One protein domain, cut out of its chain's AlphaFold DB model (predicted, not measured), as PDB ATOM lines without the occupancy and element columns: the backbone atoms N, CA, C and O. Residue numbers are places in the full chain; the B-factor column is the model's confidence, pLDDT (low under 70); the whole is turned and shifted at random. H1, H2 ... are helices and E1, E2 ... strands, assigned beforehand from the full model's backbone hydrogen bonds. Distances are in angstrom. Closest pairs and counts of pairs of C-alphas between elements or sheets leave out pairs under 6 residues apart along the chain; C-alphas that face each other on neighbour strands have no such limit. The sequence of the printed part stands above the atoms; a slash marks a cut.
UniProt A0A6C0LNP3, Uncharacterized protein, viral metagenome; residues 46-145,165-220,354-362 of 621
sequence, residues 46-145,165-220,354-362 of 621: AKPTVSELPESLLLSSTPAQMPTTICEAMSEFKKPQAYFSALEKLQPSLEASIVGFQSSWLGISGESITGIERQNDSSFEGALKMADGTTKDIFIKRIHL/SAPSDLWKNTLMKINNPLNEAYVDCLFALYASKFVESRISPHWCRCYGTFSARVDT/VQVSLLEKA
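AT A GLANCE: This is residues 46 to 145, 165 to 220 and 354 to 362 of the 621 residues of an uncharacterized protein of viral metagenome (UniProt A0A6C0LNP3). A six-stranded antiparallel sheet, curled like part of a barrel, wraps round the short helix H1, which sits between its edge strands E1 and E2; the long helix H5 packs on E5 and E6. H2 and H3 form a small corner near the beginning of H5, while residues 46 to 53 and residues 165 to 173, of which 168 to 173 belong to H4, stick out from the body. The printed part has 165 residues, with five named helices and six named strands in the order H1 E1 H2 H3 E2 E3 E4 H4 H5 E5 E6, a mixed class. The sheet's order is E1 E5 E6 E4 E3 E2. The whole is compact, with a radius of gyration of the C-alphas of 16.4 A and spans of 50 by 45 by 31 A.

IN THESE COORDINATES: Residues 46 to 67 hold no named element. H1 is residues 68 to 73, beginning at C-alpha 68 (181.971, 186.058, 98.976). E1 is residues 77 to 81, H2 86 to 90 and H3 92 to 96. E2 is residues 113 to 117, E3 125 to 130, 16.3 A long, and E4 135 to 144, 28.2 A. H4 is residues 168 to 178, 15.4 A, and H5 184 to 200, 24.4 A, beginning at C-alpha 184 (161.662, 201.041, 108.280). E5 is residues 210 to 220, 24.3 A, and bends by 73 degrees at residue 217. E6 is residues 354 to 360, 19.1 A, ending at C-alpha 360 (181.409, 205.085, 106.360).

HOW THE PARTS SIT: The sheet is strongly twisted. E1 and E5 are antiparallel, with N 78 and O 217 2.8 A apart, within hydrogen-bond range; likewise E5 and E6 (N 356 and O 214, 2.8 A) and E6 and E4 (N 141 and O 357, 2.9 A). E2, E3 and E4 form a meander, each strand the antiparallel neighbour of the one before, and two hairpins, with N 129 and O 115 2.8 A apart and N 128 and O 136 2.8 A apart. H1 is on the sheet; its closest C-alphas to E2 are those of Thr 69 and Gly 115, 6.0 A. H5 is on the sheet at a height over the sheet of 9.1 A, over E5 and E6, and runs along the strands, at 20 degrees to E6 on the local plane; the closest C-alphas of H5 and E5 are those of Ser 196 and Cys 210, 5.3 A. H2 and H5 only just touch, with 3 pairs of C-alphas within 8 A, the closest Ala 86 and Tyr 186, 6.0 A. H2 and H3 only just touch, only at the corner. H4 and H5 are apart. Every O i to N i+4 pair is within range in H1, H2 and H4, but 12 of 13 in H5 and 0 of 1 in H3, where 2 of 2 O i to N i+3 pairs are.

THE WHOLE: The C-alphas of Gly 133 and Asp 169 are the two farthest apart, 51.2 A. Residues 146 to 164 and 221 to 353 are not printed, with C-alpha gaps of 20.1 A and 11.0 A. The link from H3 to E2 is long. Mean pLDDT of the printed part is 84.8; 22 residues are under 70, among them 92 to 104.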
ATOM      1  N   ALA A  46     156.513 218.020 100.489       76.31
ATOM      2  CA  ALA A  46     157.891 217.678 100.175       76.31
ATOM      3  C   ALA A  46     157.922 216.876  98.861       76.31
ATOM      4  O   ALA A  46     157.516 215.718  98.785       76.31
ATOM      5  N   LYS A  47     158.298 217.548  97.769       87.12
ATOM      6  CA  LYS A  47     158.342 216.974  96.424       87.12
ATOM      7  C   LYS A  47     159.668 217.314  95.765       87.12
ATOM      8  O   LYS A  47     160.148 218.439  95.934       87.12
ATOM      9  N   PRO A  48     160.228 216.382  94.981       92.12
ATOM     10  CA  PRO A  48     161.434 216.639  94.227       92.12
ATOM     11  C   PRO A  48     161.177 217.774  93.239       92.12
ATOM     12  O   PRO A  48     160.095 217.906  92.661       92.12
ATOM     13  N   THR A  49     162.190 218.610  93.057       91.62
ATOM     14  CA  THR A  49     162.160 219.686  92.060       91.62
ATOM     15  C   THR A  49     162.452 219.141  90.660       91.62
ATOM     16  O   THR A  49     162.075 219.754  89.661       91.62
ATOM     17  N   VAL A  50     163.094 217.973  90.585       92.31
ATOM     18  CA  VAL A  50     163.417 217.268  89.344       92.31
ATOM     19  C   VAL A  50     162.331 216.258  88.969       92.31
ATOM     20  O   VAL A  50     161.715 215.633  89.831       92.31
ATOM     21  N   SER A  51     162.100 216.082  87.669       91.81
ATOM     22  CA  SER A  51     161.205 215.042  87.140       91.81
ATOM     23  C   SER A  51     161.910 213.708  86.901       91.81
ATOM     24  O   SER A  51     161.245 212.680  86.829       91.81
ATOM     25  N   GLU A  52     163.236 213.731  86.762       92.75
ATOM     26  CA  GLU A  52     164.102 212.576  86.525       92.75
ATOM     27  C   GLU A  52     165.404 212.771  87.306       92.75
ATOM     28  O   GLU A  52     165.877 213.901  87.465       92.75
ATOM     29  N   LEU A  53     165.976 211.676  87.810       93.25
ATOM     30  CA  LEU A  53     167.282 211.715  88.464       93.25
ATOM     31  C   LEU A  53     168.402 211.768  87.416       93.25
ATOM     32  O   LEU A  53     168.292 211.117  86.375       93.25
ATOM     33  N   PRO A  54     169.501 212.495  87.684       93.44
ATOM     34  CA  PRO A  54     170.701 212.382  86.867       93.44
ATOM     35  C   PRO A  54     171.251 210.954  86.935       93.44
ATOM     36  O   PRO A  54     171.144 210.285  87.962       93.44
ATOM     37  N   GLU A  55     171.898 210.512  85.858       90.94
ATOM     38  CA  GLU A  55     172.414 209.144  85.713       90.94
ATOM     39  C   GLU A  55     173.363 208.743  86.857       90.94
ATOM     40  O   GLU A  55     173.358 207.604  87.313       90.94
ATOM     41  N   SER A  56     174.106 209.710  87.403       91.38
ATOM     42  CA  SER A  56     175.017 209.520  88.534       91.38
ATOM     43  C   SER A  56     174.319 209.202  89.868       91.38
ATOM     44  O   SER A  56     174.956 208.682  90.778       91.38
ATOM     45  N   LEU A  57     173.024 209.511  89.998       92.62
ATOM     46  CA  LEU A  57     172.208 209.209  91.182       92.62
ATOM     47  C   LEU A  57     171.337 207.957  91.013       92.62
ATOM     48  O   LEU A  57     170.645 207.575  91.954       92.62
ATOM     49  N   LEU A  58     171.353 207.313  89.845       89.31
ATOM     50  CA  LEU A  58     170.624 206.066  89.641       89.31
ATOM     51  C   LEU A  58     171.338 204.911  90.356       89.31
ATOM     52  O   LEU A  58     172.558 204.750  90.268       89.31
ATOM     53  N   LEU A  59     170.568 204.077  91.056       86.00
ATOM     54  CA  LEU A  59     171.072 202.810  91.584       86.00
ATOM     55  C   LEU A  59     171.189 201.795  90.439       86.00
ATOM     56  O   LEU A  59     170.325 201.738  89.562       86.00
ATOM     57  N   SER A  60     172.265 201.000  90.440       72.56
ATOM     58  CA  SER A  60     172.495 199.985  89.405       72.56
ATOM     59  C   SER A  60     171.323 199.006  89.346       72.56
ATOM     60  O   SER A  60     170.953 198.409  90.353       72.56
ATOM     61  N   SER A  61     170.767 198.808  88.152       61.50
ATOM     62  CA  SER A  61     169.755 197.782  87.886       61.50
ATOM     63  C   SER A  61     170.355 196.436  87.479       61.50
ATOM     64  O   SER A  61     169.616 195.514  87.136       61.50
ATOM     65  N   THR A  62     171.686 196.326  87.435       63.09
ATOM     66  CA  THR A  62     172.358 195.091  87.022       63.09
ATOM     67  C   THR A  62     172.494 194.169  88.231       63.09
ATOM     68  O   THR A  62     173.085 194.604  89.223       63.09
ATOM     69  N   PRO A  63     172.007 192.914  88.161       64.19
ATOM     70  CA  PRO A  63     172.222 191.936  89.218       64.19
ATOM     71  C   PRO A  63     173.714 191.795  89.511       64.19
ATOM     72  O   PRO A  63     174.515 191.568  88.602       64.19
ATOM     73  N   ALA A  64     174.079 191.946  90.777       71.75
ATOM     74  CA  ALA A  64     175.450 191.868  91.250       71.75
ATOM     75  C   ALA A  64     175.506 190.908  92.432       71.75
ATOM     76  O   ALA A  64     174.715 191.018  93.371       71.75
ATOM     77  N   GLN A  65     176.444 189.962  92.393       77.12
ATOM     78  CA  GLN A  65     176.581 189.011  93.486       77.12
ATOM     79  C   GLN A  65     177.123 189.673  94.742       77.12
ATOM     80  O   GLN A  65     177.994 190.540  94.678       77.12
ATOM     81  N   MET A  66     176.591 189.251  95.890       81.81
ATOM     82  CA  MET A  66     177.158 189.643  97.174       81.81
ATOM     83  C   MET A  66     178.606 189.133  97.240       81.81
ATOM     84  O   MET A  66     178.837 187.963  96.921       81.81
ATOM     85  N   PRO A  67     179.580 189.974  97.634       84.19
ATOM     86  CA  PRO A  67     180.973 189.555  97.721       84.19
ATOM     87  C   PRO A  67     181.134 188.362  98.661       84.19
ATOM     88  O   PRO A  67     180.780 188.447  99.838       84.19
ATOM     89  N   THR A  68     181.718 187.265  98.166       84.00
ATOM     90  CA  THR A  68     181.971 186.058  98.976       84.00
ATOM     91  C   THR A  68     182.821 186.379 100.195       84.00
ATOM     92  O   THR A  68     182.554 185.872 101.276       84.00
ATOM     93  N   THR A  69     183.768 187.306 100.050       85.25
ATOM     94  CA  THR A  69     184.618 187.814 101.130       85.25
ATOM     95  C   THR A  69     183.815 188.382 102.302       85.25
ATOM     96  O   THR A  69     184.195 188.188 103.451       85.25
ATOM     97  N   ILE A  70     182.695 189.063 102.031       84.56
ATOM     98  CA  ILE A  70     181.812 189.603 103.077       84.56
ATOM     99  C   ILE A  70     181.020 188.463 103.718       84.56
ATOM    100  O   ILE A  70     180.951 188.381 104.941       84.56
ATOM    101  N   CYS A  71     180.464 187.554 102.910       83.00
ATOM    102  CA  CYS A  71     179.721 186.400 103.420       83.00
ATOM    103  C   CYS A  71     180.578 185.490 104.315       83.00
ATOM    104  O   CYS A  71     180.085 184.982 105.316       83.00
ATOM    105  N   GLU A  72     181.839 185.261 103.949       83.56
ATOM    106  CA  GLU A  72     182.762 184.398 104.692       83.56
ATOM    107  C   GLU A  72     183.247 185.050 105.988       83.56
ATOM    108  O   GLU A  72     183.405 184.368 106.999       83.56
ATOM    109  N   ALA A  73     183.470 186.364 105.972       82.25
ATOM    110  CA  ALA A  73     184.028 187.079 107.111       82.25
ATOM    111  C   ALA A  73     182.988 187.538 108.146       82.25
ATOM    112  O   ALA A  73     183.366 187.905 109.255       82.25
ATOM    113  N   MET A  74     181.695 187.532 107.809       83.44
ATOM    114  CA  MET A  74     180.612 187.920 108.722       83.44
ATOM    115  C   MET A  74     179.735 186.704 109.053       83.44
ATOM    116  O   MET A  74     178.552 186.633 108.706       83.44
ATOM    117  N   SER A  75     180.364 185.702 109.674       84.00
ATOM    118  CA  SER A  75     179.784 184.372 109.909       84.00
ATOM    119  C   SER A  75     178.575 184.356 110.857       84.00
ATOM    120  O   SER A  75     177.795 183.402 110.836       84.00
ATOM    121  N   GLU A  76     178.377 185.419 111.641       86.12
ATOM    122  CA  GLU A  76     177.215 185.602 112.511       86.12
ATOM    123  C   GLU A  76     175.909 185.843 111.736       86.12
ATOM    124  O   GLU A  76     174.819 185.618 112.271       86.12
ATOM    125  N   PHE A  77     176.005 186.271 110.471       88.69
ATOM    126  CA  PHE A  77     174.861 186.494 109.594       88.69
ATOM    127  C   PHE A  77     174.563 185.249 108.765       88.69
ATOM    128  O   PHE A  77     175.186 184.952 107.745       88.69
ATOM    129  N   LYS A  78     173.532 184.518 109.176       87.75
ATOM    130  CA  LYS A  78     173.046 183.339 108.469       87.75
ATOM    131  C   LYS A  78     172.163 183.719 107.294       87.75
ATOM    132  O   LYS A  78     171.293 184.585 107.393       87.75
ATOM    133  N   LYS A  79     172.328 182.960 106.206       85.06
ATOM    134  CA  LYS A  79     171.546 183.080 104.966       85.06
ATOM    135  C   LYS A  79     171.509 184.534 104.446       85.06
ATOM    136  O   LYS A  79     170.408 185.041 104.237       85.06
ATOM    137  N   PRO A  80     172.663 185.205 104.260       87.56
ATOM    138  CA  PRO A  80     172.679 186.580 103.781       87.56
ATOM    139  C   PRO A  80     172.082 186.671 102.372       87.56
ATOM    140  O   PRO A  80     172.312 185.810 101.518       87.56
ATOM    141  N   GLN A  81     171.286 187.711 102.139       85.62
ATOM    142  CA  GLN A  81     170.582 187.972 100.891       85.62
ATOM    143  C   GLN A  81     170.697 189.453 100.554       85.62
ATOM    144  O   GLN A  81     170.271 190.307 101.317       85.62
ATOM    145  N   ALA A  82     171.197 189.776  99.365       82.50
ATOM    146  CA  ALA A  82     171.226 191.156  98.874       82.50
ATOM    147  C   ALA A  82     169.852 191.642  98.351       82.50
ATOM    148  O   ALA A  82     169.777 192.591  97.581       82.50
ATOM    149  N   TYR A  83     168.765 190.950  98.699       83.75
ATOM    150  CA  TYR A  83     167.405 191.288  98.294       83.75
ATOM    151  C   TYR A  83     166.638 191.880  99.471       83.75
ATOM    152  O   TYR A  83     166.720 191.340 100.568       83.75
ATOM    153  N   PHE A  84     165.852 192.925  99.215       86.75
ATOM    154  CA  PHE A  84     164.905 193.499 100.164       86.75
ATOM    155  C   PHE A  84     163.694 194.089  99.424       86.75
ATOM    156  O   PHE A  84     163.825 194.587  98.302       86.75
ATOM    157  N   SER A  85     162.507 194.041 100.033       85.81
ATOM    158  CA  SER A  85     161.229 194.280  99.336       85.81
ATOM    159  C   SER A  85     161.044 195.698  98.792       85.81
ATOM    160  O   SER A  85     160.290 195.891  97.840       85.81
ATOM    161  N   ALA A  86     161.754 196.705  99.314       86.44
ATOM    162  CA  ALA A  86     161.698 198.058  98.746       86.44
ATOM    163  C   ALA A  86     162.178 198.114  97.279       86.44
ATOM    164  O   ALA A  86     161.770 199.005  96.528       86.44
ATOM    165  N   LEU A  87     162.985 197.137  96.836       84.06
ATOM    166  CA  LEU A  87     163.423 197.015  95.443       84.06
ATOM    167  C   LEU A  87     162.278 196.714  94.472       84.06
ATOM    168  O   LEU A  87     162.340 197.154  93.328       84.06
ATOM    169  N   GLU A  88     161.220 196.029  94.917       80.38
ATOM    170  CA  GLU A  88     160.032 195.750  94.095       80.38
ATOM    171  C   GLU A  88     159.337 197.055  93.693       80.38
ATOM    172  O   GLU A  88     158.961 197.255  92.540       80.38
ATOM    173  N   LYS A  89     159.249 197.995  94.638       82.81
ATOM    174  CA  LYS A  89     158.689 199.326  94.398       82.81
ATOM    175  C   LYS A  89     159.609 200.196  93.545       82.81
ATOM    176  O   LYS A  89     159.127 200.969  92.720       82.81
ATOM    177  N   LEU A  90     160.924 200.076  93.730       83.19
ATOM    178  CA  LEU A  90     161.909 200.806  92.931       83.19
ATOM    179  C   LEU A  90     161.927 200.338  91.468       83.19
ATOM    180  O   LEU A  90     162.071 201.151  90.556       83.19
ATOM    181  N   GLN A  91     161.787 199.031  91.248       77.62
ATOM    182  CA  GLN A  91     161.800 198.397  89.935       77.62
ATOM    183  C   GLN A  91     160.589 197.466  89.799       77.62
ATOM    184  O   GLN A  91     160.720 196.261  89.994       77.62
ATOM    185  N   PRO A  92     159.419 197.970  89.373       67.56
ATOM    186  CA  PRO A  92     158.211 197.146  89.253       67.56
ATOM    187  C   PRO A  92     158.356 195.950  88.297       67.56
ATOM    188  O   PRO A  92     157.666 194.944  88.425       67.56
ATOM    189  N   SER A  93     159.289 196.012  87.337       62.00
ATOM    190  CA  SER A  93     159.617 194.878  86.461       62.00
ATOM    191  C   SER A  93     160.250 193.688  87.197       62.00
ATOM    192  O   SER A  93     160.321 192.594  86.633       62.00
ATOM    193  N   LEU A  94     160.717 193.889  88.432       60.75
ATOM    194  CA  LEU A  94     161.349 192.872  89.265       60.75
ATOM    195  C   LEU A  94     160.359 191.768  89.667       60.75
ATOM    196  O   LEU A  94     160.730 190.594  89.628       60.75
ATOM    197  N   GLU A  95     159.088 192.121  89.910       55.62
ATOM    198  CA  GLU A  95     158.007 191.190  90.282       55.62
ATOM    199  C   GLU A  95     157.861 190.012  89.294       55.62
ATOM    200  O   GLU A  95     157.504 188.900  89.682       55.62
ATOM    201  N   ALA A  96     158.186 190.219  88.012       48.31
ATOM    202  CA  ALA A  96     158.014 189.219  86.957       48.31
ATOM    203  C   ALA A  96     159.206 188.249  86.778       48.31
ATOM    204  O   ALA A  96     159.077 187.270  86.040       48.31
ATOM    205  N   SER A  97     160.363 188.497  87.410       51.03
ATOM    206  CA  SER A  97     161.647 187.833  87.078       51.03
ATOM    207  C   SER A  97     162.327 187.070  88.231       51.03
ATOM    208  O   SER A  97     163.437 186.556  88.072       51.03
ATOM    209  N   ILE A  98     161.632 186.915  89.365       52.41
ATOM    210  CA  ILE A  98     162.143 186.405  90.657       52.41
ATOM    211  C   ILE A  98     162.840 185.029  90.568       52.41
ATOM    212  O   ILE A  98     163.713 184.723  91.373       52.41
ATOM    213  N   VAL A  99     162.546 184.213  89.551       45.44
ATOM    214  CA  VAL A  99     163.147 182.873  89.376       45.44
ATOM    215  C   VAL A  99     164.668 182.919  89.108       45.44
ATOM    216  O   VAL A  99     165.339 181.903  89.268       45.44
ATOM    217  N   GLY A 100     165.234 184.078  88.743       45.03
ATOM    218  CA  GLY A 100     166.667 184.236  88.444       45.03
ATOM    219  C   GLY A 100     167.399 185.344  89.204       45.03
ATOM    220  O   GLY A 100     168.592 185.530  88.968       45.03
ATOM    221  N   PHE A 101     166.735 186.079  90.101       49.34
ATOM    222  CA  PHE A 101     167.347 187.208  90.812       49.34
ATOM    223  C   PHE A 101     168.162 186.724  92.018       49.34
ATOM    224  O   PHE A 101     167.854 186.988  93.178       49.34
ATOM    225  N   GLN A 102     169.218 185.960  91.741       48.94
ATOM    226  CA  GLN A 102     170.281 185.759  92.712       48.94
ATOM    227  C   GLN A 102     171.046 187.079  92.817       48.94
ATOM    228  O   GLN A 102     171.822 187.415  91.927       48.94
ATOM    229  N   SER A 103     170.825 187.791  93.927       60.09
ATOM    230  CA  SER A 103     171.605 188.932  94.439       60.09
ATOM    231  C   SER A 103     171.639 190.203  93.574       60.09
ATOM    232  O   SER A 103     172.176 190.222  92.472       60.09
ATOM    233  N   SER A 104     171.124 191.303  94.131       68.00
ATOM    234  CA  SER A 104     171.502 192.658  93.718       68.00
ATOM    235  C   SER A 104     172.242 193.329  94.846       68.00
ATOM    236  O   SER A 104     171.670 194.055  95.648       68.00
ATOM    237  N   TRP A 105     173.534 193.043  94.923       78.56
ATOM    238  CA  TRP A 105     174.446 193.810  95.745       78.56
ATOM    239  C   TRP A 105     174.402 195.277  95.310       78.56
ATOM    240  O   TRP A 105     174.834 195.630  94.210       78.56
ATOM    241  N   LEU A 106     173.842 196.120  96.174       80.81
ATOM    242  CA  LEU A 106     173.782 197.565  95.997       80.81
ATOM    243  C   LEU A 106     174.762 198.216  96.969       80.81
ATOM    244  O   LEU A 106     174.778 197.876  98.149       80.81
ATOM    245  N   GLY A 107     175.575 199.136  96.458       80.19
ATOM    246  CA  GLY A 107     176.678 199.764  97.179       80.19
ATOM    247  C   GLY A 107     177.855 200.007  96.239       80.19
ATOM    248  O   GLY A 107     177.668 200.220  95.035       80.19
ATOM    249  N   ILE A 108     179.074 199.935  96.770       75.19
ATOM    250  CA  ILE A 108     180.277 199.929  95.932       75.19
ATOM    251  C   ILE A 108     180.389 198.606  95.170       75.19
ATOM    252  O   ILE A 108     179.833 197.585  95.584       75.19
ATOM    253  N   SER A 109     181.132 198.613  94.058       70.62
ATOM    254  CA  SER A 109     181.392 197.380  93.307       70.62
ATOM    255  C   SER A 109     182.002 196.328  94.229       70.62
ATOM    256  O   SER A 109     183.048 196.559  94.836       70.62
ATOM    257  N   GLY A 110     181.349 195.171  94.314       66.19
ATOM    258  CA  GLY A 110     181.812 194.053  95.125       66.19
ATOM    259  C   GLY A 110     183.213 193.569  94.746       66.19
ATOM    260  O   GLY A 110     183.984 193.175  95.612       66.19
ATOM    261  N   GLU A 111     183.575 193.686  93.464       68.19
ATOM    262  CA  GLU A 111     184.909 193.362  92.939       68.19
ATOM    263  C   GLU A 111     186.011 194.258  93.521       68.19
ATOM    264  O   GLU A 111     187.181 193.880  93.548       68.19
ATOM    265  N   SER A 112     185.643 195.442  94.015       79.44
ATOM    266  CA  SER A 112     186.573 196.358  94.664       79.44
ATOM    267  C   SER A 112     186.890 195.957  96.106       79.44
ATOM    268  O   SER A 112     187.774 196.574  96.692       79.44
ATOM    269  N   ILE A 113     186.203 194.967  96.689       83.38
ATOM    270  CA  ILE A 113     186.376 194.547  98.087       83.38
ATOM    271  C   ILE A 113     187.190 193.252  98.141       83.38
ATOM    272  O   ILE A 113     186.739 192.181  97.744       83.38
ATOM    273  N   THR A 114     188.398 193.349  98.687       85.19
ATOM    274  CA  THR A 114     189.351 192.232  98.821       85.19
ATOM    275  C   THR A 114     189.380 191.607 100.212       85.19
ATOM    276  O   THR A 114     189.910 190.512 100.376       85.19
ATOM    277  N   GLY A 115     188.818 192.279 101.217       84.94
ATOM    278  CA  GLY A 115     188.839 191.819 102.602       84.94
ATOM    279  C   GLY A 115     188.020 192.707 103.525       84.94
ATOM    280  O   GLY A 115     187.749 193.863 103.204       84.94
ATOM    281  N   ILE A 116     187.669 192.166 104.685       88.31
ATOM    282  CA  ILE A 116     187.121 192.906 105.819       88.31
ATOM    283  C   ILE A 116     187.861 192.450 107.079       88.31
ATOM    284  O   ILE A 116     188.072 191.255 107.282       88.31
ATOM    285  N   GLU A 117     188.303 193.400 107.892       86.94
ATOM    286  CA  GLU A 117     188.949 193.152 109.179       86.94
ATOM    287  C   GLU A 117     188.059 193.681 110.298       86.94
ATOM    288  O   GLU A 117     187.605 194.822 110.248       86.94
ATOM    289  N   ARG A 118     187.803 192.848 111.307       82.81
ATOM    290  CA  ARG A 118     187.011 193.200 112.491       82.81
ATOM    291  C   ARG A 118     187.739 192.747 113.744       82.81
ATOM    292  O   ARG A 118     188.438 191.736 113.721       82.81
ATOM    293  N   GLN A 119     187.561 193.489 114.835       71.81
ATOM    294  CA  GLN A 119     188.158 193.121 116.121       71.81
ATOM    295  C   GLN A 119     187.499 191.866 116.715       71.81
ATOM    296  O   GLN A 119     188.176 191.039 117.324       71.81
ATOM    297  N   ASN A 120     186.182 191.723 116.540       73.31
ATOM    298  CA  ASN A 120     185.397 190.555 116.939       73.31
ATOM    299  C   ASN A 120     184.078 190.480 116.139       73.31
ATOM    300  O   ASN A 120     183.644 191.480 115.563       73.31
ATOM    301  N   ASP A 121     183.427 189.312 116.150       67.44
ATOM    302  CA  ASP A 121     182.182 189.042 115.405       67.44
ATOM    303  C   ASP A 121     180.984 189.883 115.884       67.44
ATOM    304  O   ASP A 121     180.020 190.076 115.149       67.44
ATOM    305  N   SER A 122     181.032 190.433 117.100       66.50
ATOM    306  CA  SER A 122     179.991 191.331 117.617       66.50
ATOM    307  C   SER A 122     180.193 192.794 117.219       66.50
ATOM    308  O   SER A 122     179.209 193.528 117.184       66.50
ATOM    309  N   SER A 123     181.413 193.205 116.860       72.31
ATOM    310  CA  SER A 123     181.798 194.612 116.697       72.31
ATOM    311  C   SER A 123     180.992 195.287 115.595       72.31
ATOM    312  O   SER A 123     180.856 194.744 114.496       72.31
ATOM    313  N   PHE A 124     180.465 196.472 115.882       83.12
ATOM    314  CA  PHE A 124     179.810 197.305 114.879       83.12
ATOM    315  C   PHE A 124     180.820 198.029 113.989       83.12
ATOM    316  O   PHE A 124     180.432 198.678 113.028       83.12
ATOM    317  N   GLU A 125     182.115 197.874 114.248       89.00
ATOM    318  CA  GLU A 125     183.173 198.529 113.503       89.00
ATOM    319  C   GLU A 125     184.058 197.519 112.778       89.00
ATOM    320  O   GLU A 125     184.263 196.373 113.197       89.00
ATOM    321  N   GLY A 126     184.613 197.959 111.659       89.38
ATOM    322  CA  GLY A 126     185.576 197.180 110.904       89.38
ATOM    323  C   GLY A 126     186.310 198.024 109.882       89.38
ATOM    324  O   GLY A 126     186.124 199.234 109.790       89.38
ATOM    325  N   ALA A 127     187.128 197.359 109.081       91.94
ATOM    326  CA  ALA A 127     187.888 197.978 108.014       91.94
ATOM    327  C   ALA A 127     187.743 197.169 106.722       91.94
ATOM    328  O   ALA A 127     188.048 195.976 106.687       91.94
ATOM    329  N   LEU A 128     187.285 197.807 105.643       91.56
ATOM    330  CA  LEU A 128     187.265 197.219 104.305       91.56
ATOM    331  C   LEU A 128     188.617 197.405 103.625       91.56
ATOM    332  O   LEU A 128     189.124 198.522 103.527       91.56
ATOM    333  N   LYS A 129     189.165 196.314 103.089       91.75
ATOM    334  CA  LYS A 129     190.341 196.331 102.215       91.75
ATOM    335  C   LYS A 129     189.910 196.423 100.766       91.75
ATOM    336  O   LYS A 129     189.260 195.519 100.234       91.75
ATOM    337  N   MET A 130     190.324 197.492 100.110       89.81
ATOM    338  CA  MET A 130     189.960 197.788  98.735       89.81
ATOM    339  C   MET A 130     190.988 197.214  97.749       89.81
ATOM    340  O   MET A 130     192.170 197.081  98.063       89.81
ATOM    341  N   ALA A 131     190.554 196.904  96.527       87.25
ATOM    342  CA  ALA A 131     191.413 196.376  95.462       87.25
ATOM    343  C   ALA A 131     192.522 197.351  95.021       87.25
ATOM    344  O   ALA A 131     193.540 196.925  94.480       87.25
ATOM    345  N   ASP A 132     192.352 198.651  95.278       88.56
ATOM    346  CA  ASP A 132     193.369 199.685  95.049       88.56
ATOM    347  C   ASP A 132     194.439 199.753  96.160       88.56
ATOM    348  O   ASP A 132     195.338 200.592  96.106       88.56
ATOM    349  N   GLY A 133     194.357 198.866  97.157       87.50
ATOM    350  CA  GLY A 133     195.263 198.802  98.300       87.50
ATOM    351  C   GLY A 133     194.902 199.756  99.439       87.50
ATOM    352  O   GLY A 133     195.613 199.778 100.443       87.50
ATOM    353  N   THR A 134     193.825 200.539  99.316       90.56
ATOM    354  CA  THR A 134     193.361 201.412 100.400       90.56
ATOM    355  C   THR A 134     192.519 200.655 101.424       90.56
ATOM    356  O   THR A 134     191.875 199.651 101.118       90.56
ATOM    357  N   THR A 135     192.503 201.168 102.653       92.44
ATOM    358  CA  THR A 135     191.627 200.688 103.725       92.44
ATOM    359  C   THR A 135     190.569 201.746 104.017       92.44
ATOM    360  O   THR A 135     190.865 202.945 103.981       92.44
ATOM    361  N   LYS A 136     189.329 201.313 104.255       91.75
ATOM    362  CA  LYS A 136     188.203 202.178 104.625       91.75
ATOM    363  C   LYS A 136     187.615 201.710 105.940       91.75
ATOM    364  O   LYS A 136     187.161 200.571 106.015       91.75
ATOM    365  N   ASP A 137     187.585 202.591 106.927       93.12
ATOM    366  CA  ASP A 137     186.906 202.309 108.184       93.12
ATOM    367  C   ASP A 137     185.395 202.328 107.959       93.12
ATOM    368  O   ASP A 137     184.849 203.209 107.277       93.12
ATOM    369  N   ILE A 138     184.735 201.305 108.486       93.56
ATOM    370  CA  ILE A 138     183.315 201.073 108.291       93.56
ATOM    371  C   ILE A 138     182.582 200.876 109.604       93.56
ATOM    372  O   ILE A 138     183.109 200.314 110.564       93.56
ATOM    373  N   PHE A 139     181.326 201.293 109.577       92.94
ATOM    374  CA  PHE A 139     180.324 201.007 110.579       92.94
ATOM    375  C   PHE A 139     179.302 200.016 110.005       92.94
ATOM    376  O   PHE A 139     178.819 200.172 108.885       92.94
ATOM    377  N   ILE A 140     178.981 198.968 110.753       91.38
ATOM    378  CA  ILE A 140     178.079 197.881 110.376       91.38
ATOM    379  C   ILE A 140     176.748 198.135 111.080       91.38
ATOM    380  O   ILE A 140     176.498 197.605 112.160       91.38
ATOM    381  N   LYS A 141     175.876 198.940 110.465       92.25
ATOM    382  CA  LYS A 141     174.535 199.210 110.999       92.25
ATOM    383  C   LYS A 141     173.671 197.958 110.851       92.25
ATOM    384  O   LYS A 141     173.613 197.371 109.768       92.25
ATOM    385  N   ARG A 142     172.997 197.554 111.929       91.19
ATOM    386  CA  ARG A 142     172.055 196.426 111.963       91.19
ATOM    387  C   ARG A 142     170.699 196.971 112.383       91.19
ATOM    388  O   ARG A 142     170.593 197.531 113.464       91.19
ATOM    389  N   ILE A 143     169.687 196.794 111.546       92.38
ATOM    390  CA  ILE A 143     168.323 197.247 111.823       92.38
ATOM    391  C   ILE A 143     167.428 196.022 111.812       92.38
ATOM    392  O   ILE A 143     167.484 195.210 110.888       92.38
ATOM    393  N   HIS A 144     166.628 195.845 112.852       93.44
ATOM    394  CA  HIS A 144     165.696 194.734 112.929       93.44
ATOM    395  C   HIS A 144     164.598 194.845 111.864       93.44
ATOM    396  O   HIS A 144     164.094 195.924 111.580       93.44
ATOM    397  N   LEU A 145     164.202 193.716 111.267       93.94
ATOM    398  CA  LEU A 145     163.096 193.695 110.299       93.94
ATOM    399  C   LEU A 145     161.721 193.582 110.963       93.94
ATOM    400  O   LEU A 145     160.710 193.874 110.326       93.94
ATOM    401  N   SER A 165     156.189 174.977 107.608       67.25
ATOM    402  CA  SER A 165     154.940 175.416 108.233       67.25
ATOM    403  C   SER A 165     155.164 175.914 109.666       67.25
ATOM    404  O   SER A 165     155.721 175.190 110.490       67.25
ATOM    405  N   ALA A 166     154.644 177.102 109.969       71.88
ATOM    406  CA  ALA A 166     154.593 177.709 111.298       71.88
ATOM    407  C   ALA A 166     153.130 178.081 111.646       71.88
ATOM    408  O   ALA A 166     152.283 178.058 110.745       71.88
ATOM    409  N   PRO A 167     152.794 178.387 112.919       73.12
ATOM    410  CA  PRO A 167     151.456 178.842 113.308       73.12
ATOM    411  C   PRO A 167     150.938 179.948 112.378       73.12
ATOM    412  O   PRO A 167     151.614 180.957 112.180       73.12
ATOM    413  N   SER A 168     149.760 179.731 111.783       69.06
ATOM    414  CA  SER A 168     149.316 180.448 110.578       69.06
ATOM    415  C   SER A 168     149.199 181.956 110.760       69.06
ATOM    416  O   SER A 168     149.608 182.699 109.872       69.06
ATOM    417  N   ASP A 169     148.656 182.404 111.890       76.81
ATOM    418  CA  ASP A 169     148.277 183.809 112.062       76.81
ATOM    419  C   ASP A 169     149.487 184.665 112.461       76.81
ATOM    420  O   ASP A 169     149.732 185.708 111.861       76.81
ATOM    421  N   LEU A 170     150.320 184.171 113.381       76.81
ATOM    422  CA  LEU A 170     151.532 184.872 113.822       76.81
ATOM    423  C   LEU A 170     152.630 184.867 112.750       76.81
ATOM    424  O   LEU A 170     153.299 185.873 112.531       76.81
ATOM    425  N   TRP A 171     152.807 183.756 112.024       85.19
ATOM    426  CA  TRP A 171     153.773 183.721 110.923       85.19
ATOM    427  C   TRP A 171     153.351 184.625 109.767       85.19
ATOM    428  O   TRP A 171     154.197 185.248 109.127       85.19
ATOM    429  N   LYS A 172     152.041 184.749 109.524       86.12
ATOM    430  CA  LYS A 172     151.509 185.703 108.554       86.12
ATOM    431  C   LYS A 172     151.870 187.140 108.936       86.12
ATOM    432  O   LYS A 172     152.317 187.863 108.054       86.12
ATOM    433  N   ASN A 173     151.739 187.530 110.206       88.88
ATOM    434  CA  ASN A 173     152.148 188.863 110.670       88.88
ATOM    435  C   ASN A 173     153.640 189.109 110.413       88.88
ATOM    436  O   ASN A 173     153.999 190.100 109.777       88.88
ATOM    437  N   THR A 174     154.500 188.160 110.800       90.31
ATOM    438  CA  THR A 174     155.944 188.229 110.530       90.31
ATOM    439  C   THR A 174     156.247 188.380 109.038       90.31
ATOM    440  O   THR A 174     157.037 189.235 108.641       90.31
ATOM    441  N   LEU A 175     155.613 187.564 108.188       89.31
ATOM    442  CA  LEU A 175     155.797 187.628 106.738       89.31
ATOM    443  C   LEU A 175     155.312 188.954 106.155       89.31
ATOM    444  O   LEU A 175     155.970 189.485 105.265       89.31
ATOM    445  N   MET A 176     154.188 189.487 106.636       89.88
ATOM    446  CA  MET A 176     153.677 190.784 106.196       89.88
ATOM    447  C   MET A 176     154.642 191.915 106.563       89.88
ATOM    448  O   MET A 176     154.910 192.754 105.710       89.88
ATOM    449  N   LYS A 177     155.215 191.905 107.774       92.69
ATOM    450  CA  LYS A 177     156.188 192.919 108.212       92.69
ATOM    451  C   LYS A 177     157.512 192.829 107.442       92.69
ATOM    452  O   LYS A 177     157.979 193.841 106.925       92.69
ATOM    453  N   ILE A 178     158.093 191.632 107.298       91.88
ATOM    454  CA  ILE A 178     159.375 191.429 106.589       91.88
ATOM    455  C   ILE A 178     159.259 191.714 105.088       91.88
ATOM    456  O   ILE A 178     160.227 192.175 104.493       91.88
ATOM    457  N   ASN A 179     158.111 191.439 104.464       90.19
ATOM    458  CA  ASN A 179     157.916 191.689 103.031       90.19
ATOM    459  C   ASN A 179     157.269 193.050 102.738       90.19
ATOM    460  O   ASN A 179     156.913 193.314 101.592       90.19
ATOM    461  N   ASN A 180     157.089 193.917 103.739       91.88
ATOM    462  CA  ASN A 180     156.580 195.263 103.512       91.88
ATOM    463  C   ASN A 180     157.640 196.097 102.763       91.88
ATOM    464  O   ASN A 180     158.710 196.338 103.323       91.88
ATOM    465  N   PRO A 181     157.380 196.606 101.540       91.19
ATOM    466  CA  PRO A 181     158.331 197.465 100.825       91.19
ATOM    467  C   PRO A 181     158.622 198.793 101.535       91.19
ATOM    468  O   PRO A 181     159.567 199.486 101.168       91.19
ATOM    469  N   LEU A 182     157.781 199.166 102.503       93.56
ATOM    470  CA  LEU A 182     157.924 200.356 103.334       93.56
ATOM    471  C   LEU A 182     158.479 200.049 104.729       93.56
ATOM    472  O   LEU A 182     158.458 200.934 105.571       93.56
ATOM    473  N   ASN A 183     158.956 198.825 104.984       95.06
ATOM    474  CA  ASN A 183     159.612 198.495 106.247       95.06
ATOM    475  C   ASN A 183     160.710 199.523 106.558       95.06
ATOM    476  O   ASN A 183     161.552 199.796 105.698       95.06
ATOM    477  N   GLU A 184     160.690 200.071 107.770       94.81
ATOM    478  CA  GLU A 184     161.662 201.041 108.280       94.81
ATOM    479  C   GLU A 184     163.115 200.714 107.907       94.81
ATOM    480  O   GLU A 184     163.812 201.545 107.327       94.81
ATOM    481  N   ALA A 185     163.547 199.472 108.126       95.06
ATOM    482  CA  ALA A 185     164.908 199.036 107.837       95.06
ATOM    483  C   ALA A 185     165.263 199.116 106.340       95.06
ATOM    484  O   ALA A 185     166.413 199.363 105.970       95.06
ATOM    485  N   TYR A 186     164.278 198.905 105.463       95.25
ATOM    486  CA  TYR A 186     164.462 199.014 104.018       95.25
ATOM    487  C   TYR A 186     164.418 200.460 103.531       95.25
ATOM    488  O   TYR A 186     165.122 200.798 102.582       95.25
ATOM    489  N   VAL A 187     163.597 201.309 104.154       95.31
ATOM    490  CA  VAL A 187     163.573 202.748 103.861       95.31
ATOM    491  C   VAL A 187     164.903 203.381 104.264       95.31
ATOM    492  O   VAL A 187     165.472 204.122 103.456       95.31
ATOM    493  N   ASP A 188     165.444 203.000 105.428       96.12
ATOM    494  CA  ASP A 188     166.765 203.435 105.884       96.12
ATOM    495  C   ASP A 188     167.858 203.070 104.875       96.12
ATOM    496  O   ASP A 188     168.547 203.945 104.337       96.12
ATOM    497  N   CYS A 189     167.982 201.776 104.555       94.31
ATOM    498  CA  CYS A 189     169.062 201.308 103.693       94.31
ATOM    499  C   CYS A 189     168.931 201.847 102.259       94.31
ATOM    500  O   CYS A 189     169.936 202.190 101.629       94.31
ATOM    501  N   LEU A 190     167.701 201.986 101.745       95.31
ATOM    502  CA  LEU A 190     167.452 202.529 100.414       95.31
ATOM    503  C   LEU A 190     167.883 203.992 100.326       95.31
ATOM    504  O   LEU A 190     168.538 204.373  99.351       95.31
ATOM    505  N   PHE A 191     167.546 204.817 101.321       96.81
ATOM    506  CA  PHE A 191     167.993 206.204 101.303       96.81
ATOM    507  C   PHE A 191     169.497 206.319 101.554       96.81
ATOM    508  O   PHE A 191     170.144 207.106 100.870       96.81
ATOM    509  N   ALA A 192     170.088 205.486 102.417       96.50
ATOM    510  CA  ALA A 192     171.539 205.445 102.612       96.50
ATOM    511  C   ALA A 192     172.302 205.170 101.299       96.50
ATOM    512  O   ALA A 192     173.343 205.779 101.039       96.50
ATOM    513  N   LEU A 193     171.765 204.312 100.422       95.38
ATOM    514  CA  LEU A 193     172.321 204.078  99.084       95.38
ATOM    515  C   LEU A 193     172.261 205.333  98.196       95.38
ATOM    516  O   LEU A 193     173.251 205.663  97.539       95.38
ATOM    517  N   TYR A 194     171.140 206.062  98.182       96.25
ATOM    518  CA  TYR A 194     171.033 207.329  97.442       96.25
ATOM    519  C   TYR A 194     171.907 208.437  98.038       96.25
ATOM    520  O   TYR A 194     172.554 209.181  97.297       96.25
ATOM    521  N   ALA A 195     171.977 208.521  99.364       97.00
ATOM    522  CA  ALA A 195     172.820 209.462 100.087       97.00
ATOM    523  C   ALA A 195     174.305 209.242  99.743       97.00
ATOM    524  O   ALA A 195     175.016 210.198  99.421       97.00
ATOM    525  N   SER A 196     174.746 207.980  99.662       96.50
ATOM    526  CA  SER A 196     176.088 207.615  99.185       96.50
ATOM    527  C   SER A 196     176.371 208.149  97.779       96.50
ATOM    528  O   SER A 196     177.445 208.704  97.519       96.50
ATOM    529  N   LYS A 197     175.388 208.074  96.866       95.44
ATOM    530  CA  LYS A 197     175.536 208.578  95.490       95.44
ATOM    531  C   LYS A 197     175.793 210.079  95.427       95.44
ATOM    532  O   LYS A 197     176.491 210.514  94.507       95.44
ATOM    533  N   PHE A 198     175.320 210.871  96.393       97.19
ATOM    534  CA  PHE A 198     175.677 212.291  96.458       97.19
ATOM    535  C   PHE A 198     177.175 212.503  96.670       97.19
ATOM    536  O   PHE A 198     177.759 213.384  96.034       97.19
ATOM    537  N   VAL A 199     177.804 211.686  97.515       95.69
ATOM    538  CA  VAL A 199     179.238 211.779  97.823       95.69
ATOM    539  C   VAL A 199     180.061 211.227  96.663       95.69
ATOM    540  O   VAL A 199     181.009 211.874  96.214       95.69
ATOM    541  N   GLU A 200     179.679 210.061  96.140       93.50
ATOM    542  CA  GLU A 200     180.337 209.410  94.998       93.50
ATOM    543  C   GLU A 200     180.331 210.300  93.750       93.50
ATOM    544  O   GLU A 200     181.344 210.419  93.060       93.50
ATOM    545  N   SER A 201     179.212 210.986  93.504       95.00
ATOM    546  CA  SER A 201     179.032 211.886  92.360       95.00
ATOM    547  C   SER A 201     179.535 213.308  92.613       95.00
ATOM    548  O   SER A 201     179.377 214.170  91.751       95.00
ATOM    549  N   ARG A 202     180.113 213.581  93.793       95.50
ATOM    550  CA  ARG A 202     180.559 214.918  94.229       95.50
ATOM    551  C   ARG A 202     179.461 215.994  94.173       95.50
ATOM    552  O   ARG A 202     179.756 217.168  93.970       95.50
ATOM    553  N   ILE A 203     178.205 215.599  94.373       97.19
ATOM    554  CA  ILE A 203     177.045 216.500  94.432       97.19
ATOM    555  C   ILE A 203     176.928 217.129  95.825       97.19
ATOM    556  O   ILE A 203     176.671 218.323  95.935       97.19
ATOM    557  N   SER A 204     177.153 216.348  96.886       97.81
ATOM    558  CA  SER A 204     177.195 216.848  98.263       97.81
ATOM    559  C   SER A 204     178.140 216.002  99.118       97.81
ATOM    560  O   SER A 204     178.101 214.775  99.011       97.81
ATOM    561  N   PRO A 205     178.976 216.615  99.975       97.50
ATOM    562  CA  PRO A 205     179.872 215.881 100.857       97.50
ATOM    563  C   PRO A 205     179.229 215.514 102.206       97.50
ATOM    564  O   PRO A 205     179.881 214.842 103.003       97.50
ATOM    565  N   HIS A 206     177.983 215.929 102.469       98.12
ATOM    566  CA  HIS A 206     177.336 215.860 103.792       98.12
ATOM    567  C   HIS A 206     176.601 214.552 104.093       98.12
ATOM    568  O   HIS A 206     175.672 214.519 104.897       98.12
ATOM    569  N   TRP A 207     177.010 213.473 103.435       97.81
ATOM    570  CA  TRP A 207     176.388 212.158 103.546       97.81
ATOM    571  C   TRP A 207     177.453 211.087 103.757       97.81
ATOM    572  O   TRP A 207     178.609 211.271 103.355       97.81
ATOM    573  N   CYS A 208     177.079 209.985 104.396       95.38
ATOM    574  CA  CYS A 208     177.960 208.833 104.549       95.38
ATOM    575  C   CYS A 208     177.991 208.008 103.262       95.38
ATOM    576  O   CYS A 208     176.978 207.856 102.575       95.38
ATOM    577  N   ARG A 209     179.156 207.442 102.943       95.06
ATOM    578  CA  ARG A 209     179.222 206.387 101.926       95.06
ATOM    579  C   ARG A 209     178.554 205.114 102.439       95.06
ATOM    580  O   ARG A 209     178.735 204.743 103.593       95.06
ATOM    581  N   CYS A 210     177.835 204.426 101.559       94.44
ATOM    582  CA  CYS A 210     177.278 203.099 101.785       94.44
ATOM    583  C   CYS A 210     178.017 202.104 100.888       94.44
ATOM    584  O   CYS A 210     177.943 202.154  99.659       94.44
ATOM    585  N   TYR A 211     178.766 201.202 101.512       91.94
ATOM    586  CA  TYR A 211     179.580 200.214 100.823       91.94
ATOM    587  C   TYR A 211     178.778 198.988 100.390       91.94
ATOM    588  O   TYR A 211     179.170 198.297  99.450       91.94
ATOM    589  N   GLY A 212     177.650 198.724 101.039       90.62
ATOM    590  CA  GLY A 212     176.849 197.549 100.749       90.62
ATOM    591  C   GLY A 212     175.703 197.355 101.719       90.62
ATOM    592  O   GLY A 212     175.781 197.795 102.864       90.62
ATOM    593  N   THR A 213     174.665 196.649 101.284       91.75
ATOM    594  CA  THR A 213     173.559 196.260 102.159       91.75
ATOM    595  C   THR A 213     173.045 194.859 101.840       91.75
ATOM    596  O   THR A 213     173.109 194.405 100.694       91.75
ATOM    597  N   PHE A 214     172.564 194.154 102.862       91.69
ATOM    598  CA  PHE A 214     171.971 192.825 102.737       91.69
ATOM    599  C   PHE A 214     171.035 192.529 103.914       91.69
ATOM    600  O   PHE A 214     171.249 193.007 105.024       91.69
ATOM    601  N   SER A 215     170.018 191.704 103.690       92.19
ATOM    602  CA  SER A 215     169.210 191.108 104.751       92.19
ATOM    603  C   SER A 215     169.840 189.798 105.217       92.19
ATOM    604  O   SER A 215     170.395 189.041 104.419       92.19
ATOM    605  N   ALA A 216     169.737 189.490 106.502       91.38
ATOM    606  CA  ALA A 216     170.210 188.228 107.053       91.38
ATOM    607  C   ALA A 216     169.452 187.863 108.329       91.38
ATOM    608  O   ALA A 216     168.572 188.588 108.796       91.38
ATOM    609  N   ARG A 217     169.804 186.716 108.908       90.75
ATOM    610  CA  ARG A 217     169.433 186.370 110.279       90.75
ATOM    611  C   ARG A 217     170.674 186.356 111.145       90.75
ATOM    612  O   ARG A 217     171.633 185.677 110.795       90.75
ATOM    613  N   VAL A 218     170.646 187.074 112.255       90.31
ATOM    614  CA  VAL A 218     171.736 187.046 113.230       90.31
ATOM    615  C   VAL A 218     171.447 185.999 114.300       90.31
ATOM    616  O   VAL A 218     170.302 185.827 114.729       90.31
ATOM    617  N   ASP A 219     172.479 185.266 114.714       87.06
ATOM    618  CA  ASP A 219     172.332 184.191 115.698       87.06
ATOM    619  C   ASP A 219     171.889 184.680 117.069       87.06
ATOM    620  O   ASP A 219     170.974 184.090 117.645       87.06
ATOM    621  N   THR A 220     172.494 185.770 117.532       88.75
ATOM    622  CA  THR A 220     172.151 186.453 118.776       88.75
ATOM    623  C   THR A 220     171.988 187.935 118.472       88.75
ATOM    624  O   THR A 220     172.929 188.578 118.010       88.75
ATOM    625  N   VAL A 354     167.384 190.755 110.314       93.56
ATOM    626  CA  VAL A 354     167.981 192.096 110.274       93.56
ATOM    627  C   VAL A 354     168.281 192.533 108.842       93.56
ATOM    628  O   VAL A 354     168.648 191.712 107.997       93.56
ATOM    629  N   GLN A 355     168.169 193.833 108.587       94.38
ATOM    630  CA  GLN A 355     168.835 194.515 107.485       94.38
ATOM    631  C   GLN A 355     170.197 195.008 107.967       94.38
ATOM    632  O   GLN A 355     170.307 195.615 109.032       94.38
ATOM    633  N   VAL A 356     171.237 194.764 107.180       93.25
ATOM    634  CA  VAL A 356     172.605 195.184 107.475       93.25
ATOM    635  C   VAL A 356     173.057 196.189 106.429       93.25
ATOM    636  O   VAL A 356     172.880 195.957 105.232       93.25
ATOM    637  N   SER A 357     173.678 197.278 106.871       93.12
ATOM    638  CA  SER A 357     174.287 198.293 106.010       93.12
ATOM    639  C   SER A 357     175.735 198.524 106.433       93.12
ATOM    640  O   SER A 357     176.021 198.753 107.604       93.12
ATOM    641  N   LEU A 358     176.654 198.461 105.472       93.81
ATOM    642  CA  LEU A 358     178.067 198.780 105.663       93.81
ATOM    643  C   LEU A 358     178.268 200.252 105.298       93.81
ATOM    644  O   LEU A 358     178.210 200.604 104.122       93.81
ATOM    645  N   LEU A 359     178.477 201.110 106.286       94.12
ATOM    646  CA  LEU A 359     178.537 202.563 106.138       94.12
ATOM    647  C   LEU A 359     179.944 203.096 106.422       94.12
ATOM    648  O   LEU A 359     180.751 202.437 107.066       94.12
ATOM    649  N   GLU A 360     180.251 204.293 105.931       93.94
ATOM    650  CA  GLU A 360     181.409 205.085 106.360       93.94
ATOM    651  C   GLU A 360     181.364 205.299 107.874       93.94
ATOM    652  O   GLU A 360     180.352 205.762 108.397       93.94
ATOM    653  N   LYS A 361     182.455 204.950 108.569       94.06
ATOM    654  CA  LYS A 361     182.592 205.254 109.993       94.06
ATOM    655  C   LYS A 361     182.814 206.760 110.170       94.06
ATOM    656  O   LYS A 361     183.679 207.348 109.515       94.06
ATOM    657  N   ALA A 362     182.024 207.376 111.041       93.44
ATOM    658  CA  ALA A 362     182.223 208.754 111.469       93.44
ATOM    659  C   ALA A 362     183.086 208.824 112.737       93.44
ATOM    660  O   ALA A 362     183.226 207.834 113.452       93.44
TER     661      ALA A 362